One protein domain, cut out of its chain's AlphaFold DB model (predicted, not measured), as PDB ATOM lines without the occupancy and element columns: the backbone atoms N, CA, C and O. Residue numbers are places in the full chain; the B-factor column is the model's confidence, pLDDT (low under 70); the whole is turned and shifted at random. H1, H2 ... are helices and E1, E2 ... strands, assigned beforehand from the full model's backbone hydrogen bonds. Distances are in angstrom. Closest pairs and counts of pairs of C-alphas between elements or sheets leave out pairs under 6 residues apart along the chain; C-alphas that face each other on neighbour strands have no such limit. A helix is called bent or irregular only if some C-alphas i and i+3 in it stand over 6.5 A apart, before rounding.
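What this domain is: This is residues 287 to 343 and 357 to 402 of the 584 residues of the protein "WHIM1 domain-containing protein" of Saitozyma podzolica (UniProt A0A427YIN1). A long bent helix, H2, makes the longest axis; a shorter helix, H1, packs on its first arm and runs back the opposite way, and a small three-stranded sheet sits near where H1 begins. The last residues of H2, 389 to 402, stick out free of the rest. The 103 printed residues hold three named strands and then two named helices, in the order E1 E2 E3 H1 H2; the sheet's order is E1 E2 E3, antiparallel, and the class is mostly helix. The whole is loose, with a radius of gyration of the C-alphas of 17.3 A, and flat, spanning 64 by 34 by 15 A.

How they stand to each other: Look first at E1, residues 292 to 294, E2, residues 302 to 305, and E3, residues 315 to 319, which form a meander, each strand the antiparallel neighbour of the one before. E1 and E2 form a hairpin at 145 degrees between directions, with N 294 and O 303 within hydrogen-bond range at 2.8 A. E2 and E3 form another at 147 degrees, with N 304 and O 316 within range at 2.8 A. Go on to H1, residues 322 to 336, which only grazes the sheet with its residues 324 to 328; its closest C-alphas to E3 are those of Leu 325 and Thr 319, 5.7 A apart. Then find H2, residues 357 to 402, assigned as one helix by its hydrogen bonds but bent: C-alphas 379 and 382 are 6.8 A apart. Its arms, H2a, residues 357 to 379, and H2b, residues 382 to 402, stand at a steep tilt of 42 degrees. H1 and H2a touch, with the closest C-alphas those of Gly 336 and Arg 371, 4.3 A apart; they run opposite ways at a tilt of 35.1 degrees, only just steep. H1 and H2b are only just apart, the closest C-alphas being 8.4 A apart. Neither arm is on the sheet. In H1, H2a and H2b every O i to N i+4 pair is within hydrogen-bond range.

Where its parts are: Find C-alpha 292 at (-36.830, 16.519, -33.094), where E1 begins its 6.4 A. E2 covers 10.2 A and E3 12.4 A. H1 starts at C-alpha 322, (-34.237, 2.870, -19.143), and runs 20.7 A. H2a is 33.2 A long, and H2b runs 30.2 A to C-alpha 402 at (-14.574, -16.195, -19.799).

The domain as a whole: The farthest C-alphas, those of Leu 343 and Val 402, are 64.7 A apart. Residues 344 to 356 are not printed, and C-alphas 343 and 357 are 7.7 A apart across this cut, which lies in the link from H1 to H2. Of the links printed whole, E3 to H1 is tight, and E1 to E2 and E2 to E3 are short. The mean pLDDT of the printed part is 93.1; look at residues 308 to 312 for values under 70.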
ATOM      1  N   ASP A 287     -40.688  17.685 -29.545       95.00
ATOM      2  CA  ASP A 287     -40.899  18.271 -28.218       95.00
ATOM      3  C   ASP A 287     -41.606  19.640 -28.328       95.00
ATOM      4  O   ASP A 287     -41.584  20.255 -29.401       95.00
ATOM      5  N   ARG A 288     -42.138  20.205 -27.229       91.81
ATOM      6  CA  ARG A 288     -42.715  21.576 -27.205       91.81
ATOM      7  C   ARG A 288     -41.804  22.651 -27.790       91.81
ATOM      8  O   ARG A 288     -42.272  23.645 -28.349       91.81
ATOM      9  N   ASN A 289     -40.493  22.450 -27.680       91.62
ATOM     10  CA  ASN A 289     -39.473  23.356 -28.200       91.62
ATOM     11  C   ASN A 289     -39.222  23.178 -29.708       91.62
ATOM     12  O   ASN A 289     -38.341  23.826 -30.266       91.62
ATOM     13  N   LYS A 290     -39.989  22.306 -30.377       92.19
ATOM     14  CA  LYS A 290     -39.802  21.875 -31.772       92.19
ATOM     15  C   LYS A 290     -38.456  21.197 -32.024       92.19
ATOM     16  O   LYS A 290     -37.975  21.169 -33.160       92.19
ATOM     17  N   ASN A 291     -37.863  20.649 -30.969       93.88
ATOM     18  CA  ASN A 291     -36.717  19.765 -31.088       93.88
ATOM     19  C   ASN A 291     -37.215  18.417 -31.595       93.88
ATOM     20  O   ASN A 291     -38.222  17.905 -31.107       93.88
ATOM     21  N   ARG A 292     -36.525  17.855 -32.583       95.00
ATOM     22  CA  ARG A 292     -36.830  16.519 -33.094       95.00
ATOM     23  C   ARG A 292     -36.210  15.500 -32.161       95.00
ATOM     24  O   ARG A 292     -35.027  15.614 -31.840       95.00
ATOM     25  N   ILE A 293     -37.010  14.527 -31.750       96.69
ATOM     26  CA  ILE A 293     -36.553  13.425 -30.912       96.69
ATOM     27  C   ILE A 293     -36.297  12.218 -31.807       96.69
ATOM     28  O   ILE A 293     -37.152  11.824 -32.603       96.69
ATOM     29  N   TRP A 294     -35.104  11.656 -31.685       95.88
ATOM     30  CA  TRP A 294     -34.607  10.555 -32.489       95.88
ATOM     31  C   TRP A 294     -34.321   9.348 -31.615       95.88
ATOM     32  O   TRP A 294     -33.914   9.466 -30.459       95.88
ATOM     33  N   HIS A 295     -34.486   8.188 -32.229       95.00
ATOM     34  CA  HIS A 295     -34.148   6.885 -31.682       95.00
ATOM     35  C   HIS A 295     -33.531   6.083 -32.815       95.00
ATOM     36  O   HIS A 295     -34.052   6.091 -33.934       95.00
ATOM     37  N   LEU A 296     -32.360   5.509 -32.559       94.38
ATOM     38  CA  LEU A 296     -31.493   4.973 -33.612       94.38
ATOM     39  C   LEU A 296     -31.501   3.443 -33.651       94.38
ATOM     40  O   LEU A 296     -31.345   2.857 -34.719       94.38
ATOM     41  N   ASP A 297     -31.701   2.805 -32.503       94.69
ATOM     42  CA  ASP A 297     -31.639   1.362 -32.279       94.69
ATOM     43  C   ASP A 297     -32.675   0.944 -31.231       94.69
ATOM     44  O   ASP A 297     -33.358   1.795 -30.701       94.69
ATOM     45  N   SER A 298     -32.804  -0.333 -30.879       94.75
ATOM     46  CA  SER A 298     -33.744  -0.776 -29.831       94.75
ATOM     47  C   SER A 298     -33.250  -0.515 -28.392       94.75
ATOM     48  O   SER A 298     -33.662  -1.228 -27.481       94.75
ATOM     49  N   SER A 299     -32.375   0.472 -28.160       95.19
ATOM     50  CA  SER A 299     -31.905   0.839 -26.815       95.19
ATOM     51  C   SER A 299     -32.830   1.862 -26.138       95.19
ATOM     52  O   SER A 299     -33.719   2.443 -26.767       95.19
ATOM     53  N   ALA A 300     -32.602   2.123 -24.847       96.06
ATOM     54  CA  ALA A 300     -33.295   3.174 -24.097       96.06
ATOM     55  C   ALA A 300     -32.834   4.606 -24.445       96.06
ATOM     56  O   ALA A 300     -33.292   5.586 -23.843       96.06
ATOM     57  N   ARG A 301     -31.905   4.746 -25.396       95.81
ATOM     58  CA  ARG A 301     -31.231   6.005 -25.671       95.81
ATOM     59  C   ARG A 301     -32.031   6.891 -26.617       95.81
ATOM     60  O   ARG A 301     -32.353   6.501 -27.740       95.81
ATOM     61  N   LEU A 302     -32.306   8.114 -26.176       96.69
ATOM     62  CA  LEU A 302     -32.943   9.140 -26.993       96.69
ATOM     63  C   LEU A 302     -31.973  10.258 -27.309       96.69
ATOM     64  O   LEU A 302     -31.180  10.678 -26.466       96.69
ATOM     65  N   TYR A 303     -32.122  10.802 -28.509       96.06
ATOM     66  CA  TYR A 303     -31.371  11.961 -28.946       96.06
ATOM     67  C   TYR A 303     -32.313  13.102 -29.303       96.06
ATOM     68  O   TYR A 303     -33.357  12.890 -29.916       96.06
ATOM     69  N   LYS A 304     -31.923  14.334 -28.989       94.75
ATOM     70  CA  LYS A 304     -32.589  15.542 -29.479       94.75
ATOM     71  C   LYS A 304     -31.711  16.227 -30.511       94.75
ATOM     72  O   LYS A 304     -30.509  16.395 -30.307       94.75
ATOM     73  N   SER A 305     -32.325  16.664 -31.601       92.12
ATOM     74  CA  SER A 305     -31.702  17.595 -32.537       92.12
ATOM     75  C   SER A 305     -32.578  18.827 -32.717       92.12
ATOM     76  O   SER A 305     -33.807  18.768 -32.607       92.12
ATOM     77  N   GLY A 306     -31.943  19.938 -33.078       86.88
ATOM     78  CA  GLY A 306     -32.642  21.112 -33.585       86.88
ATOM     79  C   GLY A 306     -33.238  20.880 -34.980       86.88
ATOM     80  O   GLY A 306     -33.482  19.751 -35.422       86.88
ATOM     81  N   ASN A 307     -33.471  21.973 -35.707       76.88
ATOM     82  CA  ASN A 307     -33.899  21.893 -37.098       76.88
ATOM     83  C   ASN A 307     -32.744  21.348 -37.967       76.88
ATOM     84  O   ASN A 307     -31.751  22.054 -38.102       76.88
ATOM     85  N   PRO A 308     -32.875  20.175 -38.621       64.94
ATOM     86  CA  PRO A 308     -31.805  19.597 -39.442       64.94
ATOM     87  C   PRO A 308     -31.422  20.480 -40.639       64.94
ATOM     88  O   PRO A 308     -30.329  20.350 -41.181       64.94
ATOM     89  N   PHE A 309     -32.304  21.400 -41.041       62.47
ATOM     90  CA  PHE A 309     -32.040  22.374 -42.100       62.47
ATOM     91  C   PHE A 309     -31.305  23.628 -41.601       62.47
ATOM     92  O   PHE A 309     -30.866  24.430 -42.418       62.47
ATOM     93  N   LYS A 310     -31.162  23.813 -40.282       64.94
ATOM     94  CA  LYS A 310     -30.357  24.881 -39.682       64.94
ATOM     95  C   LYS A 310     -29.047  24.279 -39.190       64.94
ATOM     96  O   LYS A 310     -29.049  23.437 -38.299       64.94
ATOM     97  N   ARG A 311     -27.931  24.688 -39.786       66.69
ATOM     98  CA  ARG A 311     -26.598  24.314 -39.302       66.69
ATOM     99  C   ARG A 311     -26.206  25.258 -38.147       66.69
ATOM    100  O   ARG A 311     -26.721  26.379 -38.108       66.69
ATOM    101  N   PRO A 312     -25.376  24.808 -37.188       67.75
ATOM    102  CA  PRO A 312     -25.099  23.414 -36.866       67.75
ATOM    103  C   PRO A 312     -26.334  22.810 -36.174       67.75
ATOM    104  O   PRO A 312     -26.984  23.465 -35.363       67.75
ATOM    105  N   CYS A 313     -26.671  21.562 -36.493       71.75
ATOM    106  CA  CYS A 313     -27.746  20.837 -35.813       71.75
ATOM    107  C   CYS A 313     -27.110  19.725 -34.971       71.75
ATOM    108  O   CYS A 313     -27.045  18.588 -35.444       71.75
ATOM    109  N   PRO A 314     -26.562  20.042 -33.781       81.12
ATOM    110  CA  PRO A 314     -25.969  19.021 -32.937       81.12
ATOM    111  C   PRO A 314     -27.052  18.028 -32.512       81.12
ATOM    112  O   PRO A 314     -28.187  18.405 -32.197       81.12
ATOM    113  N   LEU A 315     -26.689  16.750 -32.533       88.00
ATOM    114  CA  LEU A 315     -27.472  15.682 -31.941       88.00
ATOM    115  C   LEU A 315     -26.957  15.505 -30.513       88.00
ATOM    116  O   LEU A 315     -25.770  15.276 -30.327       88.00
ATOM    117  N   THR A 316     -27.825  15.669 -29.522       90.31
ATOM    118  CA  THR A 316     -27.449  15.602 -28.099       90.31
ATOM    119  C   THR A 316     -28.239  14.505 -27.414       90.31
ATOM    120  O   THR A 316     -29.430  14.336 -27.693       90.31
ATOM    121  N   THR A 317     -27.593  13.755 -26.528       94.25
ATOM    122  CA  THR A 317     -28.234  12.646 -25.823       94.25
ATOM    123  C   THR A 317     -29.147  13.190 -24.724       94.25
ATOM    124  O   THR A 317     -28.839  14.168 -24.045       94.25
ATOM    125  N   MET A 318     -30.347  12.620 -24.620       95.38
ATOM    126  CA  MET A 318     -31.354  12.993 -23.619       95.38
ATOM    127  C   MET A 318     -31.466  11.968 -22.504       95.38
ATOM    128  O   MET A 318     -31.668  12.341 -21.353       95.38
ATOM    129  N   THR A 319     -31.408  10.694 -22.869       96.88
ATOM    130  CA  THR A 319     -31.548   9.563 -21.958       96.88
ATOM    131  C   THR A 319     -30.499   8.544 -22.339       96.88
ATOM    132  O   THR A 319     -30.280   8.315 -23.526       96.88
ATOM    133  N   SER A 320     -29.857   7.936 -21.355       93.81
ATOM    134  CA  SER A 320     -28.926   6.823 -21.548       93.81
ATOM    135  C   SER A 320     -29.445   5.550 -20.890       93.81
ATOM    136  O   SER A 320     -29.165   4.459 -21.376       93.81
ATOM    137  N   THR A 321     -30.235   5.680 -19.822       95.69
ATOM    138  CA  THR A 321     -30.795   4.543 -19.086       95.69
ATOM    139  C   THR A 321     -32.296   4.383 -19.313       95.69
ATOM    140  O   THR A 321     -33.018   5.326 -19.646       95.69
ATOM    141  N   ARG A 322     -32.801   3.166 -19.087       95.75
ATOM    142  CA  ARG A 322     -34.237   2.870 -19.143       95.75
ATOM    143  C   ARG A 322     -35.048   3.688 -18.135       95.75
ATOM    144  O   ARG A 322     -36.113   4.192 -18.477       95.75
ATOM    145  N   ALA A 323     -34.538   3.851 -16.917       97.06
ATOM    146  CA  ALA A 323     -35.205   4.642 -15.885       97.06
ATOM    147  C   ALA A 323     -35.348   6.116 -16.310       97.06
ATOM    148  O   ALA A 323     -36.404   6.719 -16.120       97.06
ATOM    149  N   GLU A 324     -34.321   6.685 -16.951       97.44
ATOM    150  CA  GLU A 324     -34.391   8.030 -17.532       97.44
ATOM    151  C   GLU A 324     -35.403   8.113 -18.676       97.44
ATOM    152  O   GLU A 324     -36.142   9.095 -18.757       97.44
ATOM    153  N   LEU A 325     -35.469   7.090 -19.536       97.56
ATOM    154  CA  LEU A 325     -36.455   7.010 -20.613       97.56
ATOM    155  C   LEU A 325     -37.888   7.013 -20.071       97.56
ATOM    156  O   LEU A 325     -38.710   7.798 -20.540       97.56
ATOM    157  N   GLU A 326     -38.187   6.175 -19.079       97.56
ATOM    158  CA  GLU A 326     -39.509   6.102 -18.446       97.56
ATOM    159  C   GLU A 326     -39.854   7.413 -17.725       97.56
ATOM    160  O   GLU A 326     -40.966   7.930 -17.861       97.56
ATOM    161  N   ALA A 327     -38.888   8.023 -17.030       98.12
ATOM    162  CA  ALA A 327     -39.070   9.335 -16.415       98.12
ATOM    163  C   ALA A 327     -39.351  10.423 -17.464       98.12
ATOM    164  O   ALA A 327     -40.205  11.290 -17.258       98.12
ATOM    165  N   GLN A 328     -38.660  10.387 -18.605       97.81
ATOM    166  CA  GLN A 328     -38.851  11.345 -19.689       97.81
ATOM    167  C   GLN A 328     -40.192  11.136 -20.407       97.81
ATOM    168  O   GLN A 328     -40.907  12.104 -20.678       97.81
ATOM    169  N   GLN A 329     -40.586   9.885 -20.630       97.81
ATOM    170  CA  GLN A 329     -41.901   9.516 -21.142       97.81
ATOM    171  C   GLN A 329     -43.013  10.004 -20.203       97.81
ATOM    172  O   GLN A 329     -43.974  10.615 -20.669       97.81
ATOM    173  N   ALA A 330     -42.875   9.802 -18.889       98.06
ATOM    174  CA  ALA A 330     -43.843  10.267 -17.900       98.06
ATOM    175  C   ALA A 330     -43.981  11.799 -17.900       98.06
ATOM    176  O   ALA A 330     -45.098  12.310 -17.805       98.06
ATOM    177  N   LYS A 331     -42.876  12.542 -18.076       97.69
ATOM    178  CA  LYS A 331     -42.899  14.010 -18.220       97.69
ATOM    179  C   LYS A 331     -43.711  14.448 -19.444       97.69
ATOM    180  O   LYS A 331     -44.588  15.303 -19.309       97.69
ATOM    181  N   TRP A 332     -43.464  13.847 -20.609       97.88
ATOM    182  CA  TRP A 332     -44.211  14.152 -21.837       97.88
ATOM    183  C   TRP A 332     -45.681  13.726 -21.748       97.88
ATOM    184  O   TRP A 332     -46.566  14.482 -22.144       97.88
ATOM    185  N   ALA A 333     -45.971  12.570 -21.146       97.50
ATOM    186  CA  ALA A 333     -47.338  12.105 -20.918       97.50
ATOM    187  C   ALA A 333     -48.113  13.038 -19.973       97.50
ATOM    188  O   ALA A 333     -49.276  13.364 -20.231       97.50
ATOM    189  N   ALA A 334     -47.469  13.499 -18.895       97.62
ATOM    190  CA  ALA A 334     -48.064  14.423 -17.940       97.62
ATOM    191  C   ALA A 334     -48.392  15.768 -18.594       97.62
ATOM    192  O   ALA A 334     -49.496  16.273 -18.400       97.62
ATOM    193  N   HIS A 335     -47.477  16.326 -19.395       95.56
ATOM    194  CA  HIS A 335     -47.707  17.588 -20.098       95.56
ATOM    195  C   HIS A 335     -48.753  17.450 -21.215       95.56
ATOM    196  O   HIS A 335     -49.695  18.241 -21.265       95.56
ATOM    197  N   GLY A 336     -48.673  16.400 -22.038       95.38
ATOM    198  CA  GLY A 336     -49.655  16.120 -23.090       95.38
ATOM    199  C   GLY A 336     -51.077  15.863 -22.568       95.38
ATOM    200  O   GLY A 336     -52.051  16.090 -23.284       95.38
ATOM    201  N   SER A 337     -51.219  15.446 -21.303       96.62
ATOM    202  CA  SER A 337     -52.519  15.233 -20.642       96.62
ATOM    203  C   SER A 337     -53.106  16.492 -19.992       96.62
ATOM    204  O   SER A 337     -54.256  16.469 -19.538       96.62
ATOM    205  N   GLN A 338     -52.352  17.595 -19.906       95.75
ATOM    206  CA  GLN A 338     -52.874  18.833 -19.331       95.75
ATOM    207  C   GLN A 338     -54.026  19.369 -20.191       95.75
ATOM    208  O   GLN A 338     -54.065  19.220 -21.411       95.75
ATOM    209  N   LYS A 339     -55.011  20.015 -19.561       95.31
ATOM    210  CA  LYS A 339     -56.058  20.712 -20.316       95.31
ATOM    211  C   LYS A 339     -55.482  22.040 -20.805       95.31
ATOM    212  O   LYS A 339     -54.992  22.796 -19.964       95.31
ATOM    213  N   PRO A 340     -55.565  22.364 -22.110       93.44
ATOM    214  CA  PRO A 340     -55.034  23.623 -22.606       93.44
ATOM    215  C   PRO A 340     -55.730  24.784 -21.882       93.44
ATOM    216  O   PRO A 340     -56.961  24.768 -21.738       93.44
ATOM    217  N   PRO A 341     -54.978  25.791 -21.403       93.31
ATOM    218  CA  PRO A 341     -55.561  26.923 -20.704       93.31
ATOM    219  C   PRO A 341     -56.590  27.617 -21.602       93.31
ATOM    220  O   PRO A 341     -56.389  27.785 -22.810       93.31
ATOM    221  N   LYS A 342     -57.726  28.007 -21.011       93.06
ATOM    222  CA  LYS A 342     -58.767  28.749 -21.731       93.06
ATOM    223  C   LYS A 342     -58.199  30.103 -22.152       93.06
ATOM    224  O   LYS A 342     -57.680  30.840 -21.317       93.06
ATOM    225  N   LEU A 343     -58.323  30.426 -23.436       92.44
ATOM    226  CA  LEU A 343     -57.845  31.682 -24.003       92.44
ATOM    227  C   LEU A 343     -58.635  32.856 -23.402       92.44
ATOM    228  O   LEU A 343     -59.819  33.019 -23.694       92.44
ATOM    229  N   ALA A 357     -54.310  34.082 -30.418       94.38
ATOM    230  CA  ALA A 357     -54.896  32.888 -31.016       94.38
ATOM    231  C   ALA A 357     -53.839  32.015 -31.716       94.38
ATOM    232  O   ALA A 357     -53.907  30.788 -31.650       94.38
ATOM    233  N   ALA A 358     -52.835  32.611 -32.369       95.19
ATOM    234  CA  ALA A 358     -51.741  31.864 -32.987       95.19
ATOM    235  C   ALA A 358     -50.820  31.205 -31.948       95.19
ATOM    236  O   ALA A 358     -50.420  30.057 -32.143       95.19
ATOM    237  N   THR A 359     -50.501  31.890 -30.847       93.69
ATOM    238  CA  THR A 359     -49.726  31.306 -29.738       93.69
ATOM    239  C   THR A 359     -50.479  30.167 -29.057       93.69
ATOM    240  O   THR A 359     -49.898  29.113 -28.816       93.69
ATOM    241  N   HIS A 360     -51.791  30.315 -28.860       94.31
ATOM    242  CA  HIS A 360     -52.651  29.279 -28.293       94.31
ATOM    243  C   HIS A 360     -52.747  28.048 -29.196       94.31
ATOM    244  O   HIS A 360     -52.585  26.927 -28.722       94.31
ATOM    245  N   ARG A 361     -52.886  28.242 -30.515       95.50
ATOM    246  CA  ARG A 361     -52.812  27.139 -31.489       95.50
ATOM    247  C   ARG A 361     -51.460  26.425 -31.458       95.50
ATOM    248  O   ARG A 361     -51.431  25.202 -31.544       95.50
ATOM    249  N   LYS A 362     -50.349  27.163 -31.335       94.88
ATOM    250  CA  LYS A 362     -49.006  26.569 -31.192       94.88
ATOM    251  C   LYS A 362     -48.888  25.755 -29.902       94.88
ATOM    252  O   LYS A 362     -48.321  24.673 -29.954       94.88
ATOM    253  N   LEU A 363     -49.445  26.246 -28.794       95.00
ATOM    254  CA  LEU A 363     -49.466  25.534 -27.515       95.00
ATOM    255  C   LEU A 363     -50.266  24.231 -27.617       95.00
ATOM    256  O   LEU A 363     -49.731  23.179 -27.296       95.00
ATOM    257  N   ILE A 364     -51.500  24.284 -28.135       95.69
ATOM    258  CA  ILE A 364     -52.330  23.083 -28.341       95.69
ATOM    259  C   ILE A 364     -51.600  22.071 -29.228       95.69
ATOM    260  O   ILE A 364     -51.568  20.890 -28.900       95.69
ATOM    261  N   LYS A 365     -50.990  22.530 -30.329       96.12
ATOM    262  CA  LYS A 365     -50.231  21.653 -31.225       96.12
ATOM    263  C   LYS A 365     -49.038  21.008 -30.517       96.12
ATOM    264  O   LYS A 365     -48.845  19.815 -30.672       96.12
ATOM    265  N   GLY A 366     -48.282  21.770 -29.725       95.00
ATOM    266  CA  GLY A 366     -47.152  21.239 -28.960       95.00
ATOM    267  C   GLY A 366     -47.574  20.205 -27.910       95.00
ATOM    268  O   GLY A 366     -46.898  19.198 -27.747       95.00
ATOM    269  N   MET A 367     -48.716  20.407 -27.243       96.69
ATOM    270  CA  MET A 367     -49.263  19.426 -26.294       96.69
ATOM    271  C   MET A 367     -49.690  18.126 -26.985       96.69
ATOM    272  O   MET A 367     -49.440  17.042 -26.466       96.69
ATOM    273  N   GLU A 368     -50.307  18.228 -28.164       96.44
ATOM    274  CA  GLU A 368     -50.688  17.066 -28.969       96.44
ATOM    275  C   GLU A 368     -49.455  16.323 -29.516       96.44
ATOM    276  O   GLU A 368     -49.409  15.097 -29.461       96.44
ATOM    277  N   GLU A 369     -48.430  17.046 -29.979       96.12
ATOM    278  CA  GLU A 369     -47.159  16.463 -30.440       96.12
ATOM    279  C   GLU A 369     -46.438  15.705 -29.309       96.12
ATOM    280  O   GLU A 369     -45.999  14.575 -29.517       96.12
ATOM    281  N   GLU A 370     -46.382  16.261 -28.095       96.19
ATOM    282  CA  GLU A 370     -45.794  15.567 -26.940       96.19
ATOM    283  C   GLU A 370     -46.622  14.370 -26.466       96.19
ATOM    284  O   GLU A 370     -46.059  13.356 -26.052       96.19
ATOM    285  N   ARG A 371     -47.954  14.448 -26.557       97.44
ATOM    286  CA  ARG A 371     -48.826  13.302 -26.281       97.44
ATOM    287  C   ARG A 371     -48.549  12.158 -27.259       97.44
ATOM    288  O   ARG A 371     -48.397  11.018 -26.824       97.44
ATOM    289  N   GLN A 372     -48.458  12.455 -28.556       97.44
ATOM    290  CA  GLN A 372     -48.135  11.465 -29.589       97.44
ATOM    291  C   GLN A 372     -46.732  10.885 -29.393       97.44
ATOM    292  O   GLN A 372     -46.541   9.680 -29.527       97.44
ATOM    293  N   LEU A 373     -45.761  11.721 -29.009       97.44
ATOM    294  CA  LEU A 373     -44.412  11.281 -28.662       97.44
ATOM    295  C   LEU A 373     -44.421  10.313 -27.467       97.44
ATOM    296  O   LEU A 373     -43.791   9.259 -27.530       97.44
ATOM    297  N   ALA A 374     -45.159  10.631 -26.400       97.94
ATOM    298  CA  ALA A 374     -45.275   9.767 -25.225       97.94
ATOM    299  C   ALA A 374     -45.944   8.418 -25.548       97.94
ATOM    300  O   ALA A 374     -45.515   7.384 -25.030       97.94
ATOM    301  N   GLU A 375     -46.960   8.412 -26.416       98.12
ATOM    302  CA  GLU A 375     -47.627   7.194 -26.894       98.12
ATOM    303  C   GLU A 375     -46.701   6.343 -27.775       98.12
ATOM    304  O   GLU A 375     -46.576   5.135 -27.561       98.12
ATOM    305  N   ALA A 376     -45.979   6.970 -28.708       97.69
ATOM    306  CA  ALA A 376     -45.002   6.289 -29.555       97.69
ATOM    307  C   ALA A 376     -43.868   5.653 -28.733       97.69
ATOM    308  O   ALA A 376     -43.433   4.540 -29.031       97.69
ATOM    309  N   LEU A 377     -43.415   6.325 -27.671       97.50
ATOM    310  CA  LEU A 377     -42.429   5.770 -26.744       97.50
ATOM    311  C   LEU A 377     -43.001   4.637 -25.894       97.50
ATOM    312  O   LEU A 377     -42.327   3.623 -25.731       97.50
ATOM    313  N   ALA A 378     -44.248   4.753 -25.426       97.38
ATOM    314  CA  ALA A 378     -44.919   3.679 -24.691       97.38
ATOM    315  C   ALA A 378     -44.946   2.369 -25.495       97.38
ATOM    316  O   ALA A 378     -44.689   1.300 -24.947       97.38
ATOM    317  N   GLY A 379     -45.209   2.459 -26.804       97.25
ATOM    318  CA  GLY A 379     -45.196   1.307 -27.707       97.25
ATOM    319  C   GLY A 379     -43.813   0.675 -27.898       97.25
ATOM    320  O   GLY A 379     -43.730  -0.522 -28.164       97.25
ATOM    321  N   ARG A 380     -42.730   1.446 -27.728       96.00
ATOM    322  CA  ARG A 380     -41.343   0.982 -27.911       96.00
ATOM    323  C   ARG A 380     -40.716   0.380 -26.663       96.00
ATOM    324  O   ARG A 380     -39.856  -0.484 -26.801       96.00
ATOM    325  N   ILE A 381     -41.143   0.783 -25.464       96.94
ATOM    326  CA  ILE A 381     -40.644   0.218 -24.197       96.94
ATOM    327  C   ILE A 381     -40.573  -1.320 -24.226       96.94
ATOM    328  O   ILE A 381     -39.484  -1.831 -23.986       96.94
ATOM    329  N   PRO A 382     -41.620  -2.086 -24.599       97.56
ATOM    330  CA  PRO A 382     -41.526  -3.551 -24.610       97.56
ATOM    331  C   PRO A 382     -40.486  -4.108 -25.601       97.56
ATOM    332  O   PRO A 382     -39.926  -5.183 -25.373       97.56
ATOM    333  N   GLU A 383     -40.205  -3.406 -26.705       96.25
ATOM    334  CA  GLU A 383     -39.138  -3.789 -27.638       96.25
ATOM    335  C   GLU A 383     -37.759  -3.571 -27.013       96.25
ATOM    336  O   GLU A 383     -36.890  -4.436 -27.135       96.25
ATOM    337  N   ILE A 384     -37.594  -2.460 -26.292       96.56
ATOM    338  CA  ILE A 384     -36.375  -2.130 -25.548       96.56
ATOM    339  C   ILE A 384     -36.140  -3.163 -24.442       96.56
ATOM    340  O   ILE A 384     -35.050  -3.714 -24.349       96.56
ATOM    341  N   GLU A 385     -37.169  -3.529 -23.672       96.62
ATOM    342  CA  GLU A 385     -37.059  -4.569 -22.636       96.62
ATOM    343  C   GLU A 385     -36.617  -5.916 -23.210       96.62
ATOM    344  O   GLU A 385     -35.783  -6.627 -22.641       96.62
ATOM    345  N   LYS A 386     -37.194  -6.293 -24.355       96.81
ATOM    346  CA  LYS A 386     -36.849  -7.534 -25.045       96.81
ATOM    347  C   LYS A 386     -35.393  -7.517 -25.500       96.81
ATOM    348  O   LYS A 386     -34.729  -8.557 -25.420       96.81
ATOM    349  N   GLU A 387     -34.919  -6.373 -25.978       94.62
ATOM    350  CA  GLU A 387     -33.547  -6.199 -26.429       94.62
ATOM    351  C   GLU A 387     -32.559  -6.176 -25.261       94.62
ATOM    352  O   GLU A 387     -31.599  -6.944 -25.268       94.62
ATOM    353  N   GLU A 388     -32.835  -5.432 -24.193       94.50
ATOM    354  CA  GLU A 388     -32.044  -5.461 -22.959       94.50
ATOM    355  C   GLU A 388     -31.955  -6.887 -22.394       94.50
ATOM    356  O   GLU A 388     -30.872  -7.364 -22.054       94.50
ATOM    357  N   ALA A 389     -33.059  -7.639 -22.388       96.31
ATOM    358  CA  ALA A 389     -33.058  -9.041 -21.976       96.31
ATOM    359  C   ALA A 389     -32.273  -9.956 -22.938       96.31
ATOM    360  O   ALA A 389     -31.772 -11.014 -22.534       96.31
ATOM    361  N   ARG A 390     -32.180  -9.622 -24.232       95.69
ATOM    362  CA  ARG A 390     -31.304 -10.322 -25.191       95.69
ATOM    363  C   ARG A 390     -29.841 -10.044 -24.857       95.69
ATOM    364  O   ARG A 390     -29.085 -11.003 -24.696       95.69
ATOM    365  N   VAL A 391     -29.484  -8.776 -24.691       92.81
ATOM    366  CA  VAL A 391     -28.135  -8.308 -24.352       92.81
ATOM    367  C   VAL A 391     -27.672  -8.895 -23.024       92.81
ATOM    368  O   VAL A 391     -26.595  -9.471 -22.949       92.81
ATOM    369  N   GLN A 392     -28.495  -8.854 -21.974       94.56
ATOM    370  CA  GLN A 392     -28.150  -9.439 -20.676       94.56
ATOM    371  C   GLN A 392     -27.861 -10.941 -20.780       94.56
ATOM    372  O   GLN A 392     -26.913 -11.437 -20.173       94.56
ATOM    373  N   ARG A 393     -28.640 -11.688 -21.574       95.62
ATOM    374  CA  ARG A 393     -28.378 -13.118 -21.810       95.62
ATOM    375  C   ARG A 393     -27.064 -13.345 -22.544       95.62
ATOM    376  O   ARG A 393     -26.354 -14.298 -22.230       95.62
ATOM    377  N   ALA A 394     -26.758 -12.500 -23.514       91.00
ATOM    378  CA  ALA A 394     -25.542 -12.606 -24.293       91.00
ATOM    379  C   ALA A 394     -24.300 -12.209 -23.473       91.00
ATOM    380  O   ALA A 394     -23.363 -13.002 -23.390       91.00
ATOM    381  N   ARG A 395     -24.359 -11.114 -22.706       90.38
ATOM    382  CA  ARG A 395     -23.344 -10.740 -21.705       90.38
ATOM    383  C   ARG A 395     -23.115 -11.837 -20.668       90.38
ATOM    384  O   ARG A 395     -21.972 -12.205 -20.425       90.38
ATOM    385  N   ARG A 396     -24.180 -12.440 -20.120       94.38
ATOM    386  CA  ARG A 396     -24.064 -13.594 -19.204       94.38
ATOM    387  C   ARG A 396     -23.370 -14.783 -19.866       94.38
ATOM    388  O   ARG A 396     -22.542 -15.429 -19.238       94.38
ATOM    389  N   LYS A 397     -23.674 -15.066 -21.135       94.06
ATOM    390  CA  LYS A 397     -23.026 -16.149 -21.888       94.06
ATOM    391  C   LYS A 397     -21.538 -15.872 -22.120       94.06
ATOM    392  O   LYS A 397     -20.735 -16.793 -22.007       94.06
ATOM    393  N   ILE A 398     -21.175 -14.628 -22.428       87.62
ATOM    394  CA  ILE A 398     -19.779 -14.205 -22.585       87.62
ATOM    395  C   ILE A 398     -19.044 -14.323 -21.245       87.62
ATOM    396  O   ILE A 398     -17.993 -14.954 -21.197       87.62
ATOM    397  N   ALA A 399     -19.621 -13.813 -20.154       90.25
ATOM    398  CA  ALA A 399     -19.038 -13.911 -18.815       90.25
ATOM    399  C   ALA A 399     -18.805 -15.372 -18.390       90.25
ATOM    400  O   ALA A 399     -17.708 -15.719 -17.966       90.25
ATOM    401  N   GLN A 400     -19.788 -16.254 -18.606       95.56
ATOM    402  CA  GLN A 400     -19.648 -17.693 -18.343       95.56
ATOM    403  C   GLN A 400     -18.545 -18.346 -19.188       95.56
ATOM    404  O   GLN A 400     -17.841 -19.235 -18.712       95.56
ATOM    405  N   ALA A 401     -18.387 -17.932 -20.450       92.00
ATOM    406  CA  ALA A 401     -17.324 -18.442 -21.311       92.00
ATOM    407  C   ALA A 401     -15.936 -17.990 -20.831       92.00
ATOM    408  O   ALA A 401     -15.005 -18.796 -20.837       92.00
ATOM    409  N   VAL A 402     -15.810 -16.738 -20.379       90.12
ATOM    410  CA  VAL A 402     -14.574 -16.195 -19.799       90.12
ATOM    411  C   VAL A 402     -14.225 -16.915 -18.496       90.12
ATOM    412  O   VAL A 402     -13.093 -17.363 -18.341       90.12
TER     413      VAL A 402